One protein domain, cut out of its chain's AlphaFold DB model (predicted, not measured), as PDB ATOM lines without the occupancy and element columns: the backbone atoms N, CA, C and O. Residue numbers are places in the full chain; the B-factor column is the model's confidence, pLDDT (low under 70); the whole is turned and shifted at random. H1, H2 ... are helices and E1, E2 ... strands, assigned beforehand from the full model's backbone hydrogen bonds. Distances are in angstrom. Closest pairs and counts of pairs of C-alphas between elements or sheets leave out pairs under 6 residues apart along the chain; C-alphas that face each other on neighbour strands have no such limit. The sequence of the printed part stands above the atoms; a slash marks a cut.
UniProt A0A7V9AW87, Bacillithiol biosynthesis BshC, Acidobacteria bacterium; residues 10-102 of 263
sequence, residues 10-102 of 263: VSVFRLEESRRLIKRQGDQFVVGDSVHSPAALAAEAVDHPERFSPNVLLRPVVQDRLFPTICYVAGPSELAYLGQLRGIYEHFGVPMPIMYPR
ATOM      1  N   VAL A  10     228.525 233.588 161.747       90.94
ATOM      2  CA  VAL A  10     227.385 234.390 161.296       90.94
ATOM      3  C   VAL A  10     226.756 233.771 160.058       90.94
ATOM      4  O   VAL A  10     227.396 233.043 159.297       90.94
ATOM      5  N   SER A  11     225.481 234.078 159.831       92.62
ATOM      6  CA  SER A  11     224.717 233.490 158.728       92.62
ATOM      7  C   SER A  11     224.908 234.192 157.376       92.62
ATOM      8  O   SER A  11     224.063 234.090 156.488       92.62
ATOM      9  N   VAL A  12     226.036 234.883 157.205       94.31
ATOM     10  CA  VAL A  12     226.399 235.672 156.023       94.31
ATOM     11  C   VAL A  12     227.843 235.357 155.633       94.31
ATOM     12  O   VAL A  12     228.706 235.164 156.487       94.31
ATOM     13  N   PHE A  13     228.101 235.313 154.333       95.38
ATOM     14  CA  PHE A  13     229.431 235.253 153.745       95.38
ATOM     15  C   PHE A  13     229.770 236.588 153.092       95.38
ATOM     16  O   PHE A  13     228.881 237.227 152.526       95.38
ATOM     17  N   ARG A  14     231.055 236.942 153.090       95.56
ATOM     18  CA  ARG A  14     231.588 238.024 152.259       95.56
ATOM     19  C   ARG A  14     232.058 237.446 150.924       95.56
ATOM     20  O   ARG A  14     232.667 236.374 150.889       95.56
ATOM     21  N   LEU A  15     231.737 238.121 149.833       94.69
ATOM     22  CA  LEU A  15     232.126 237.791 148.473       94.69
ATOM     23  C   LEU A  15     233.264 238.725 148.062       94.69
ATOM     24  O   LEU A  15     233.086 239.937 147.972       94.69
ATOM     25  N   GLU A  16     234.432 238.138 147.834       86.56
ATOM     26  CA  GLU A  16     235.590 238.791 147.218       86.56
ATOM     27  C   GLU A  16     235.897 238.033 145.911       86.56
ATOM     28  O   GLU A  16     234.977 237.702 145.166       86.56
ATOM     29  N   GLU A  17     237.151 237.653 145.655       86.44
ATOM     30  CA  GLU A  17     237.488 236.676 144.601       86.44
ATOM     31  C   GLU A  17     236.883 235.287 144.874       86.44
ATOM     32  O   GLU A  17     236.669 234.486 143.966       86.44
ATOM     33  N   SER A  18     236.602 234.988 146.145       88.88
ATOM     34  CA  SER A  18     235.930 233.769 146.582       88.88
ATOM     35  C   SER A  18     234.974 234.047 147.743       88.88
ATOM     36  O   SER A  18     235.013 235.101 148.382       88.88
ATOM     37  N   ARG A  19     234.083 233.088 148.014       93.62
ATOM     38  CA  ARG A  19     233.118 233.163 149.116       93.62
ATOM     39  C   ARG A  19     233.816 232.870 150.446       93.62
ATOM     40  O   ARG A  19     234.200 231.728 150.697       93.62
ATOM     41  N   ARG A  20     233.929 233.875 151.318       94.19
ATOM     42  CA  ARG A  20     234.596 233.771 152.624       94.19
ATOM     43  C   ARG A  20     233.604 233.761 153.782       94.19
ATOM     44  O   ARG A  20     232.638 234.521 153.814       94.19
ATOM     45  N   LEU A  21     233.862 232.880 154.749       93.56
ATOM     46  CA  LEU A  21     233.143 232.854 156.020       93.56
ATOM     47  C   LEU A  21     233.479 234.106 156.827       93.56
ATOM     48  O   LEU A  21     234.649 234.464 156.954       93.56
ATOM     49  N   ILE A  22     232.454 234.702 157.420       94.75
ATOM     50  CA  ILE A  22     232.612 235.720 158.450       94.75
ATOM     51  C   ILE A  22     232.497 234.999 159.800       94.75
ATOM     52  O   ILE A  22     231.553 234.235 160.028       94.75
ATOM     53  N   LYS A  23     233.475 235.195 160.683       94.69
ATOM     54  CA  LYS A  23     233.491 234.604 162.030       94.69
ATOM     55  C   LYS A  23     233.475 235.694 163.085       94.69
ATOM     56  O   LYS A  23     234.188 236.679 162.948       94.69
ATOM     57  N   ARG A  24     232.705 235.515 164.148       93.69
ATOM     58  CA  ARG A  24     232.738 236.370 165.330       93.69
ATOM     59  C   ARG A  24     233.898 235.950 166.234       93.69
ATOM     60  O   ARG A  24     234.066 234.768 166.506       93.69
ATOM     61  N   GLN A  25     234.677 236.914 166.710       93.12
ATOM     62  CA  GLN A  25     235.693 236.728 167.744       93.12
ATOM     63  C   GLN A  25     235.546 237.854 168.770       93.12
ATOM     64  O   GLN A  25     235.928 238.995 168.515       93.12
ATOM     65  N   GLY A  26     234.924 237.547 169.914       90.81
ATOM     66  CA  GLY A  26     234.542 238.559 170.904       90.81
ATOM     67  C   GLY A  26     233.599 239.608 170.303       90.81
ATOM     68  O   GLY A  26     232.491 239.279 169.861       90.81
ATOM     69  N   ASP A  27     234.070 240.855 170.258       92.06
ATOM     70  CA  ASP A  27     233.339 242.018 169.734       92.06
ATOM     71  C   ASP A  27     233.707 242.375 168.284       92.06
ATOM     72  O   ASP A  27     233.274 243.401 167.762       92.06
ATOM     73  N   GLN A  28     234.513 241.541 167.623       94.94
ATOM     74  CA  GLN A  28     234.978 241.765 166.256       94.94
ATOM     75  C   GLN A  28     234.568 240.627 165.322       94.94
ATOM     76  O   GLN A  28     234.157 239.543 165.749       94.94
ATOM     77  N   PHE A  29     234.686 240.891 164.024       95.69
ATOM     78  CA  PHE A  29     234.462 239.923 162.965       95.69
ATOM     79  C   PHE A  29     235.732 239.703 162.155       95.69
ATOM     80  O   PHE A  29     236.432 240.647 161.806       95.69
ATOM     81  N   VAL A  30     236.004 238.449 161.822       95.06
ATOM     82  CA  VAL A  30     237.171 238.029 161.051       95.06
ATOM     83  C   VAL A  30     236.714 237.463 159.712       95.06
ATOM     84  O   VAL A  30     235.824 236.608 159.664       95.06
ATOM     85  N   VAL A  31     237.340 237.935 158.634       93.81
ATOM     86  CA  VAL A  31     237.119 237.479 157.257       93.81
ATOM     87  C   VAL A  31     238.474 237.159 156.627       93.81
ATOM     88  O   VAL A  31     239.234 238.050 156.253       93.81
ATOM     89  N   GLY A  32     238.810 235.870 156.531       90.00
ATOM     90  CA  GLY A  32     240.183 235.458 156.212       90.00
ATOM     91  C   GLY A  32     241.162 235.968 157.271       90.00
ATOM     92  O   GLY A  32     240.975 235.671 158.446       90.00
ATOM     93  N   ASP A  33     242.144 236.767 156.852       89.88
ATOM     94  CA  ASP A  33     243.148 237.382 157.736       89.88
ATOM     95  C   ASP A  33     242.787 238.821 158.149       89.88
ATOM     96  O   ASP A  33     243.527 239.469 158.885       89.88
ATOM     97  N   SER A  34     241.659 239.346 157.657       93.12
ATOM     98  CA  SER A  34     241.210 240.711 157.943       93.12
ATOM     99  C   SER A  34     240.255 240.748 159.128       93.12
ATOM    100  O   SER A  34     239.384 239.887 159.279       93.12
ATOM    101  N   VAL A  35     240.403 241.782 159.951       95.44
ATOM    102  CA  VAL A  35     239.600 242.006 161.152       95.44
ATOM    103  C   VAL A  35     238.767 243.267 160.972       95.44
ATOM    104  O   VAL A  35     239.274 244.316 160.581       95.44
ATOM    105  N   HIS A  36     237.476 243.160 161.264       95.69
ATOM    106  CA  HIS A  36     236.491 244.203 161.042       95.69
ATOM    107  C   HIS A  36     235.655 244.430 162.300       95.69
ATOM    108  O   HIS A  36     235.295 243.489 163.014       95.69
ATOM    109  N   SER A  37     235.286 245.685 162.555       96.06
ATOM    110  CA  SER A  37     234.273 245.985 163.564       96.06
ATOM    111  C   SER A  37     232.868 245.648 163.035       96.06
ATOM    112  O   SER A  37     232.638 245.700 161.820       96.06
ATOM    113  N   PRO A  38     231.897 245.358 163.921       94.19
ATOM    114  CA  PRO A  38     230.497 245.178 163.539       94.19
ATOM    115  C   PRO A  38     229.943 246.338 162.707       94.19
ATOM    116  O   PRO A  38     229.292 246.114 161.691       94.19
ATOM    117  N   ALA A  39     230.248 247.577 163.106       96.12
ATOM    118  CA  ALA A  39     229.785 248.776 162.414       96.12
ATOM    119  C   ALA A  39     230.389 248.910 161.008       96.12
ATOM    120  O   ALA A  39     229.680 249.288 160.083       96.12
ATOM    121  N   ALA A  40     231.669 248.561 160.834       95.88
ATOM    122  CA  ALA A  40     232.327 248.627 159.532       95.88
ATOM    123  C   ALA A  40     231.735 247.617 158.537       95.88
ATOM    124  O   ALA A  40     231.438 247.991 157.408       95.88
ATOM    125  N   LEU A  41     231.509 246.363 158.957       94.50
ATOM    126  CA  LEU A  41     230.861 245.368 158.089       94.50
ATOM    127  C   LEU A  41     229.403 245.715 157.794       94.50
ATOM    128  O   LEU A  41     228.942 245.479 156.683       94.50
ATOM    129  N   ALA A  42     228.674 246.266 158.768       94.50
ATOM    130  CA  ALA A  42     227.299 246.699 158.550       94.50
ATOM    131  C   ALA A  42     227.224 247.854 157.538       94.50
ATOM    132  O   ALA A  42     226.388 247.807 156.642       94.50
ATOM    133  N   ALA A  43     228.113 248.848 157.647       97.25
ATOM    134  CA  ALA A  43     228.213 249.933 156.673       97.25
ATOM    135  C   ALA A  43     228.576 249.402 155.278       97.25
ATOM    136  O   ALA A  43     227.899 249.720 154.309       97.25
ATOM    137  N   GLU A  44     229.560 248.500 155.185       95.94
ATOM    138  CA  GLU A  44     229.912 247.867 153.910       95.94
ATOM    139  C   GLU A  44     228.733 247.087 153.309       95.94
ATOM    140  O   GLU A  44     228.527 247.142 152.104       95.94
ATOM    141  N   ALA A  45     227.935 246.384 154.116       95.06
ATOM    142  CA  ALA A  45     226.764 245.658 153.624       95.06
ATOM    143  C   ALA A  45     225.649 246.578 153.102       95.06
ATOM    144  O   ALA A  45     224.862 246.150 152.258       95.06
ATOM    145  N   VAL A  46     225.577 247.818 153.591       96.12
ATOM    146  CA  VAL A  46     224.652 248.844 153.090       96.12
ATOM    147  C   VAL A  46     225.177 249.462 151.795       96.12
ATOM    148  O   VAL A  46     224.417 249.582 150.837       96.12
ATOM    149  N   ASP A  47     226.461 249.817 151.757       97.81
ATOM    150  CA  ASP A  47     227.071 250.522 150.624       97.81
ATOM    151  C   ASP A  47     227.389 249.585 149.443       97.81
ATOM    152  O   ASP A  47     227.337 249.997 148.284       97.81
ATOM    153  N   HIS A  48     227.696 248.318 149.736       96.69
ATOM    154  CA  HIS A  48     228.123 247.283 148.789       96.69
ATOM    155  C   HIS A  48     227.422 245.933 149.047       96.69
ATOM    156  O   HIS A  48     228.081 244.928 149.353       96.69
ATOM    157  N   PRO A  49     226.082 245.857 148.941       94.94
ATOM    158  CA  PRO A  49     225.325 244.634 149.226       94.94
ATOM    159  C   PRO A  49     225.714 243.450 148.325       94.94
ATOM    160  O   PRO A  49     225.607 242.297 148.745       94.94
ATOM    161  N   GLU A  50     226.220 243.703 147.114       95.31
ATOM    162  CA  GLU A  50     226.720 242.687 146.180       95.31
ATOM    163  C   GLU A  50     227.912 241.888 146.726       95.31
ATOM    164  O   GLU A  50     228.194 240.788 146.249       95.31
ATOM    165  N   ARG A  51     228.592 242.408 147.754       96.06
ATOM    166  CA  ARG A  51     229.698 241.730 148.441       96.06
ATOM    167  C   ARG A  51     229.237 240.764 149.521       96.06
ATOM    168  O   ARG A  51     230.073 240.220 150.238       96.06
ATOM    169  N   PHE A  52     227.938 240.523 149.675       96.50
ATOM    170  CA  PHE A  52     227.419 239.657 150.727       96.50
ATOM    171  C   PHE A  52     226.472 238.601 150.170       96.50
ATOM    172  O   PHE A  52     225.685 238.838 149.260       96.50
ATOM    173  N   SER A  53     226.538 237.397 150.741       96.00
ATOM    174  CA  SER A  53     225.578 236.333 150.436       96.00
ATOM    175  C   SER A  53     225.127 235.612 151.701       96.00
ATOM    176  O   SER A  53     225.954 235.299 152.562       96.00
ATOM    177  N   PRO A  54     223.833 235.294 151.838       95.31
ATOM    178  CA  PRO A  54     223.356 234.546 152.988       95.31
ATOM    179  C   PRO A  54     223.828 233.086 152.941       95.31
ATOM    180  O   PRO A  54     224.084 232.513 151.876       95.31
ATOM    181  N   ASN A  55     223.935 232.452 154.108       92.44
ATOM    182  CA  ASN A  55     224.113 231.005 154.210       92.44
ATOM    183  C   ASN A  55     222.771 230.259 154.077       92.44
ATOM    184  O   ASN A  55     221.721 230.863 153.875       92.44
ATOM    185  N   VAL A  56     222.798 228.932 154.223       90.56
ATOM    186  CA  VAL A  56     221.597 228.085 154.130       90.56
ATOM    187  C   VAL A  56     220.483 228.464 155.123       90.56
ATOM    188  O   VAL A  56     219.315 228.287 154.799       90.56
ATOM    189  N   LEU A  57     220.822 229.016 156.295       91.12
ATOM    190  CA  LEU A  57     219.859 229.399 157.335       91.12
ATOM    191  C   LEU A  57     219.231 230.771 157.073       91.12
ATOM    192  O   LEU A  57     218.041 230.948 157.308       91.12
ATOM    193  N   LEU A  58     220.011 231.737 156.577       94.12
ATOM    194  CA  LEU A  58     219.521 233.096 156.319       94.12
ATOM    195  C   LEU A  58     218.919 233.260 154.918       94.12
ATOM    196  O   LEU A  58     218.062 234.115 154.715       94.12
ATOM    197  N   ARG A  59     219.329 232.441 153.942       95.56
ATOM    198  CA  ARG A  59     218.877 232.562 152.547       95.56
ATOM    199  C   ARG A  59     217.347 232.477 152.407       95.56
ATOM    200  O   ARG A  59     216.821 233.313 151.677       95.56
ATOM    201  N   PRO A  60     216.624 231.561 153.086       95.81
ATOM    202  CA  PRO A  60     215.160 231.539 153.045       95.81
ATOM    203  C   PRO A  60     214.533 232.854 153.535       95.81
ATOM    204  O   PRO A  60     213.674 233.413 152.868       95.81
ATOM    205  N   VAL A  61     215.050 233.422 154.628       96.06
ATOM    206  CA  VAL A  61     214.550 234.689 155.187       96.06
ATOM    207  C   VAL A  61     214.797 235.861 154.233       96.06
ATOM    208  O   VAL A  61     213.920 236.696 154.041       96.06
ATOM    209  N   VAL A  62     215.974 235.919 153.600       96.19
ATOM    210  CA  VAL A  62     216.290 236.943 152.588       96.19
ATOM    211  C   VAL A  62     215.375 236.811 151.374       96.19
ATOM    212  O   VAL A  62     214.856 237.816 150.897       96.19
ATOM    213  N   GLN A  63     215.138 235.589 150.893       96.81
ATOM    214  CA  GLN A  63     214.203 235.332 149.798       96.81
ATOM    215  C   GLN A  63     212.808 235.874 150.127       96.81
ATOM    216  O   GLN A  63     212.255 236.633 149.340       96.81
ATOM    217  N   ASP A  64     212.272 235.550 151.301       96.75
ATOM    218  CA  ASP A  64     210.898 235.913 151.677       96.75
ATOM    219  C   ASP A  64     210.770 237.368 152.154       96.75
ATOM    220  O   ASP A  64     209.675 237.916 152.258       96.75
ATOM    221  N   ARG A  65     211.902 238.038 152.401       95.94
ATOM    222  CA  ARG A  65     211.956 239.494 152.538       95.94
ATOM    223  C   ARG A  65     211.873 240.198 151.183       95.94
ATOM    224  O   ARG A  65     211.304 241.286 151.113       95.94
ATOM    225  N   LEU A  66     212.471 239.615 150.144       95.94
ATOM    226  CA  LEU A  66     212.510 240.176 148.789       95.94
ATOM    227  C   LEU A  66     211.244 239.862 147.985       95.94
ATOM    228  O   LEU A  66     210.806 240.690 147.189       95.94
ATOM    229  N   PHE A  67     210.656 238.686 148.192       96.12
ATOM    230  CA  PHE A  67     209.492 238.207 147.456       96.12
ATOM    231  C   PHE A  67     208.293 238.010 148.389       96.12
ATOM    232  O   PHE A  67     208.469 237.540 149.512       96.12
ATOM    233  N   PRO A  68     207.058 238.298 147.936       92.44
ATOM    234  CA  PRO A  68     205.840 237.974 148.677       92.44
ATOM    235  C   PRO A  68     205.549 236.463 148.599       92.44
ATOM    236  O   PRO A  68     204.598 236.020 147.952       92.44
ATOM    237  N   THR A  69     206.408 235.653 149.216       96.38
ATOM    238  CA  THR A  69     206.345 234.192 149.147       96.38
ATOM    239  C   THR A  69     205.167 233.668 149.966       96.38
ATOM    240  O   THR A  69     205.190 233.673 151.191       96.38
ATOM    241  N   ILE A  70     204.135 233.158 149.295       95.75
ATOM    242  CA  ILE A  70     203.027 232.455 149.966       95.75
ATOM    243  C   ILE A  70     203.459 231.035 150.353       95.75
ATOM    244  O   ILE A  70     203.106 230.523 151.417       95.75
ATOM    245  N   CYS A  71     204.233 230.391 149.478       95.06
ATOM    246  CA  CYS A  71     204.603 228.993 149.601       95.06
ATOM    247  C   CYS A  71     206.056 228.764 149.181       95.06
ATOM    248  O   CYS A  71     206.475 229.190 148.105       95.06
ATOM    249  N   TYR A  72     206.805 228.062 150.029       95.19
ATOM    250  CA  TYR A  72     208.157 227.600 149.751       95.19
ATOM    251  C   TYR A  72     208.113 226.110 149.390       95.19
ATOM    252  O   TYR A  72     207.752 225.278 150.225       95.19
ATOM    253  N   VAL A  73     208.527 225.762 148.168       94.44
ATOM    254  CA  VAL A  73     208.573 224.373 147.687       94.44
ATOM    255  C   VAL A  73     209.948 223.761 147.971       94.44
ATOM    256  O   VAL A  73     210.951 224.206 147.422       94.44
ATOM    257  N   ALA A  74     210.001 222.745 148.833       93.56
ATOM    258  CA  ALA A  74     211.243 222.211 149.396       93.56
ATOM    259  C   ALA A  74     211.427 220.711 149.139       93.56
ATOM    260  O   ALA A  74     210.479 219.924 149.199       93.56
ATOM    261  N   GLY A  75     212.677 220.289 148.930       91.19
ATOM    262  CA  GLY A  75     213.048 218.876 149.003       91.19
ATOM    263  C   GLY A  75     213.067 218.331 150.444       91.19
ATOM    264  O   GLY A  75     213.106 219.108 151.402       91.19
ATOM    265  N   PRO A  76     213.136 216.997 150.634       87.12
ATOM    266  CA  PRO A  76     213.159 216.385 151.969       87.12
ATOM    267  C   PRO A  76     214.280 216.913 152.878       87.12
ATOM    268  O   PRO A  76     214.057 217.208 154.050       87.12
ATOM    269  N   SER A  77     215.486 217.087 152.327       86.50
ATOM    270  CA  SER A  77     216.640 217.615 153.068       86.50
ATOM    271  C   SER A  77     216.469 219.085 153.460       86.50
ATOM    272  O   SER A  77     217.017 219.509 154.475       86.50
ATOM    273  N   GLU A  78     215.719 219.859 152.673       91.56
ATOM    274  CA  GLU A  78     215.458 221.266 152.967       91.56
ATOM    275  C   GLU A  78     214.407 221.432 154.056       91.56
ATOM    276  O   GLU A  78     214.641 222.161 155.017       91.56
ATOM    277  N   LEU A  79     213.298 220.690 153.968       91.06
ATOM    278  CA  LEU A  79     212.237 220.702 154.980       91.06
ATOM    279  C   LEU A  79     212.785 220.480 156.396       91.06
ATOM    280  O   LEU A  79     212.373 221.158 157.337       91.06
ATOM    281  N   ALA A  80     213.764 219.580 156.535       88.75
ATOM    282  CA  ALA A  80     214.386 219.264 157.814       88.75
ATOM    283  C   ALA A  80     215.070 220.472 158.482       88.75
ATOM    284  O   ALA A  80     214.999 220.610 159.707       88.75
ATOM    285  N   TYR A  81     215.741 221.345 157.718       90.19
ATOM    286  CA  TYR A  81     216.353 222.555 158.281       90.19
ATOM    287  C   TYR A  81     215.398 223.749 158.289       90.19
ATOM    288  O   TYR A  81     215.468 224.547 159.218       90.19
ATOM    289  N   LEU A  82     214.472 223.854 157.333       93.06
ATOM    290  CA  LEU A  82     213.464 224.920 157.298       93.06
ATOM    291  C   LEU A  82     212.584 224.900 158.554       93.06
ATOM    292  O   LEU A  82     212.298 225.955 159.117       93.06
ATOM    293  N   GLY A  83     212.249 223.709 159.065       89.81
ATOM    294  CA  GLY A  83     211.535 223.557 160.338       89.81
ATOM    295  C   GLY A  83     212.272 224.133 161.557       89.81
ATOM    296  O   GLY A  83     211.640 224.429 162.566       89.81
ATOM    297  N   GLN A  84     213.591 224.344 161.473       90.75
ATOM    298  CA  GLN A  84     214.395 224.944 162.547       90.75
ATOM    299  C   GLN A  84     214.403 226.482 162.497       90.75
ATOM    300  O   GLN A  84     214.870 227.113 163.441       90.75
ATOM    301  N   LEU A  85     213.899 227.105 161.424       93.50
ATOM    302  CA  LEU A  85     214.066 228.544 161.186       93.50
ATOM    303  C   LEU A  85     212.962 229.418 161.788       93.50
ATOM    304  O   LEU A  85     213.064 230.636 161.685       93.50
ATOM    305  N   ARG A  86     211.927 228.849 162.421       93.81
ATOM    306  CA  ARG A  86     210.762 229.615 162.909       93.81
ATOM    307  C   ARG A  86     211.154 230.849 163.732       93.81
ATOM    308  O   ARG A  86     210.747 231.956 163.400       93.81
ATOM    309  N   GLY A  87     212.005 230.669 164.744       93.44
ATOM    310  CA  GLY A  87     212.471 231.779 165.584       93.44
ATOM    311  C   GLY A  87     213.351 232.791 164.839       93.44
ATOM    312  O   GLY A  87     213.416 233.951 165.226       93.44
ATOM    313  N   ILE A  88     214.000 232.382 163.745       93.44
ATOM    314  CA  ILE A  88     214.800 233.274 162.895       93.44
ATOM    315  C   ILE A  88     213.874 234.163 162.055       93.44
ATOM    316  O   ILE A  88     214.094 235.369 161.993       93.44
ATOM    317  N   TYR A  89     212.813 233.604 161.464       96.69
ATOM    318  CA  TYR A  89     211.780 234.389 160.775       96.69
ATOM    319  C   TYR A  89     211.140 235.424 161.709       96.69
ATOM    320  O   TYR A  89     211.080 236.606 161.369       96.69
ATOM    321  N   GLU A  90     210.746 234.995 162.913       96.38
ATOM    322  CA  GLU A  90     210.181 235.870 163.948       96.38
ATOM    323  C   GLU A  90     211.158 236.992 164.336       96.38
ATOM    324  O   GLU A  90     210.759 238.154 164.397       96.38
ATOM    325  N   HIS A  91     212.446 236.675 164.517       95.50
ATOM    326  CA  HIS A  91     213.478 237.661 164.843       95.50
ATOM    327  C   HIS A  91     213.623 238.759 163.781       95.50
ATOM    328  O   HIS A  91     213.770 239.930 164.126       95.50
ATOM    329  N   PHE A  92     213.561 238.403 162.495       95.81
ATOM    330  CA  PHE A  92     213.657 239.366 161.393       95.81
ATOM    331  C   PHE A  92     212.315 240.018 161.022       95.81
ATOM    332  O   PHE A  92     212.275 240.833 160.099       95.81
ATOM    333  N   GLY A  93     211.217 239.675 161.705       96.62
ATOM    334  CA  GLY A  93     209.881 240.179 161.382       96.62
ATOM    335  C   GLY A  93     209.402 239.781 159.982       96.62
ATOM    336  O   GLY A  93     208.594 240.490 159.382       96.62
ATOM    337  N   VAL A  94     209.920 238.675 159.440       96.81
ATOM    338  CA  VAL A  94     209.526 238.140 158.131       96.81
ATOM    339  C   VAL A  94     208.506 237.024 158.364       96.81
ATOM    340  O   VAL A  94     208.812 236.080 159.093       96.81
ATOM    341  N   PRO A  95     207.301 237.089 157.774       94.94
ATOM    342  CA  PRO A  95     206.346 235.989 157.858       94.94
ATOM    343  C   PRO A  95     206.933 234.714 157.243       94.94
ATOM    344  O   PRO A  95     207.380 234.722 156.100       94.94
ATOM    345  N   MET A  96     206.926 233.614 157.997       95.81
ATOM    346  CA  MET A  96     207.358 232.316 157.480       95.81
ATOM    347  C   MET A  96     206.305 231.784 156.488       95.81
ATOM    348  O   MET A  96     205.134 231.691 156.869       95.81
ATOM    349  N   PRO A  97     206.680 231.425 155.246       96.38
ATOM    350  CA  PRO A  97     205.731 230.949 154.247       96.38
ATOM    351  C   PRO A  97     205.240 229.534 154.560       96.38
ATOM    352  O   PRO A  97     205.803 228.812 155.391       96.38
ATOM    353  N   ILE A  98     204.218 229.093 153.825       94.44
ATOM    354  CA  ILE A  98     203.770 227.700 153.866       94.44
ATOM    355  C   ILE A  98     204.874 226.814 153.282       94.44
ATOM    356  O   ILE A  98     205.228 226.936 152.110       94.44
ATOM    357  N   MET A  99     205.397 225.894 154.090       92.69
ATOM    358  CA  MET A  99     206.388 224.914 153.645       92.69
ATOM    359  C   MET A  99     205.685 223.759 152.926       92.69
ATOM    360  O   MET A  99     204.892 223.043 153.538       92.69
ATOM    361  N   TYR A 100     205.984 223.568 151.642       92.38
ATOM    362  CA  TYR A 100     205.356 222.552 150.798       92.38
ATOM    363  C   TYR A 100     206.403 221.573 150.251       92.38
ATOM    364  O   TYR A 100     207.318 221.979 149.533       92.38
ATOM    365  N   PRO A 101     206.315 220.275 150.576       92.50
ATOM    366  CA  PRO A 101     207.139 219.254 149.944       92.50
ATOM    367  C   PRO A 101     206.978 219.265 148.423       92.50
ATOM    368  O   PRO A 101     205.862 219.168 147.915       92.50
ATOM    369  N   ARG A 102     208.087 219.351 147.682       92.44
ATOM    370  CA  ARG A 102     208.037 219.197 146.223       92.44
ATOM    371  C   ARG A 102     207.470 217.830 145.844       92.44
ATOM    372  O   ARG A 102     207.654 216.853 146.575       92.44
TER     373      ARG A 102
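AT A GLANCE: This is residues 10 to 102 of the 263 residues of the protein "Bacillithiol biosynthesis BshC" of Acidobacteria bacterium (UniProt A0A7V9AW87). The model has two lobes in a row: one is a strongly twisted five-stranded sheet with H1 on one face, the other is looser, with the small parallel strand pair E6 and E7 at its far end, H3 packed on E7, and H2 and H4 close together between that pair and the large sheet. Residues 55 to 58, between E5 and H2, join the lobes. The printed part has 93 residues, with four named helices and seven named strands in the order E1 E2 E3 E4 H1 E5 H2 E6 H3 H4 E7. The large sheet runs E4 E3 E2 E1 E5, antiparallel throughout, and the class is mixed, helices and strands. The whole is only just loose, close to compact, with a radius of gyration of the C-alphas of 15.0 A, and elongated, spanning 41 by 26 by 23 A.

IN THESE COORDINATES: In the large sheet, E1 is residues 10 to 15, 14.1 A long, from C-alpha 10 at (227.385, 234.390, 161.296); E2 is 19 to 25, 19.1 A; E3 is 28 to 31; E4 is 34 to 36; E5 is 52 to 54. H1 is residues 38 to 47, 14.4 A. Beyond them come H2, 59 to 66, 10.6 A; E6, 71 to 74; H3, 76 to 82, 10.1 A; H4, 86 to 91; and E7, 98 to 101, ending at C-alpha 101 at (207.139, 219.254, 149.944).

HOW THE PARTS SIT: E1 to E4 form a meander, each strand the antiparallel neighbour of the one before. E2 is staggered, pairing with E1 over 19 to 21, where N 20 and O 14 are 2.8 A apart, and with E3 over 22 to 25, where N 23 and O 30 are 2.9 A apart. At the edges, N 36 of E4 and O 29 of E3 are 2.8 A apart, and N 13 of E1 and O 53 of E5 2.8 A. H1 is on one face, making two layers, a helix and a sheet, at a height over the sheet of 8.0 A. H2 only grazes this sheet with residues 59 to 63. H2 and H4 are close but not clearly touching, with the C-alphas of Val 61 and Tyr 89 closest at 6.2 A. E6, H3, H4 and E7 form a strand-helix-strand unit, two parallel strands with helices between, its crossover right-handed; N 72 and O 98 are 2.8 A apart. H3 and E7 come closest at the C-alphas of Pro 76 and Pro 101, 7.0 A. Every O i to N i+4 pair is within hydrogen-bond range in H1, H2 and H4, and 2 of 3 in H3.

THE WHOLE: The C-alphas farthest apart, those of Val 35 and Arg 102, are 41.7 A apart. The printed part has no cut and no long link. The mean pLDDT of the printed part is 93.9, and no printed residue is under 70.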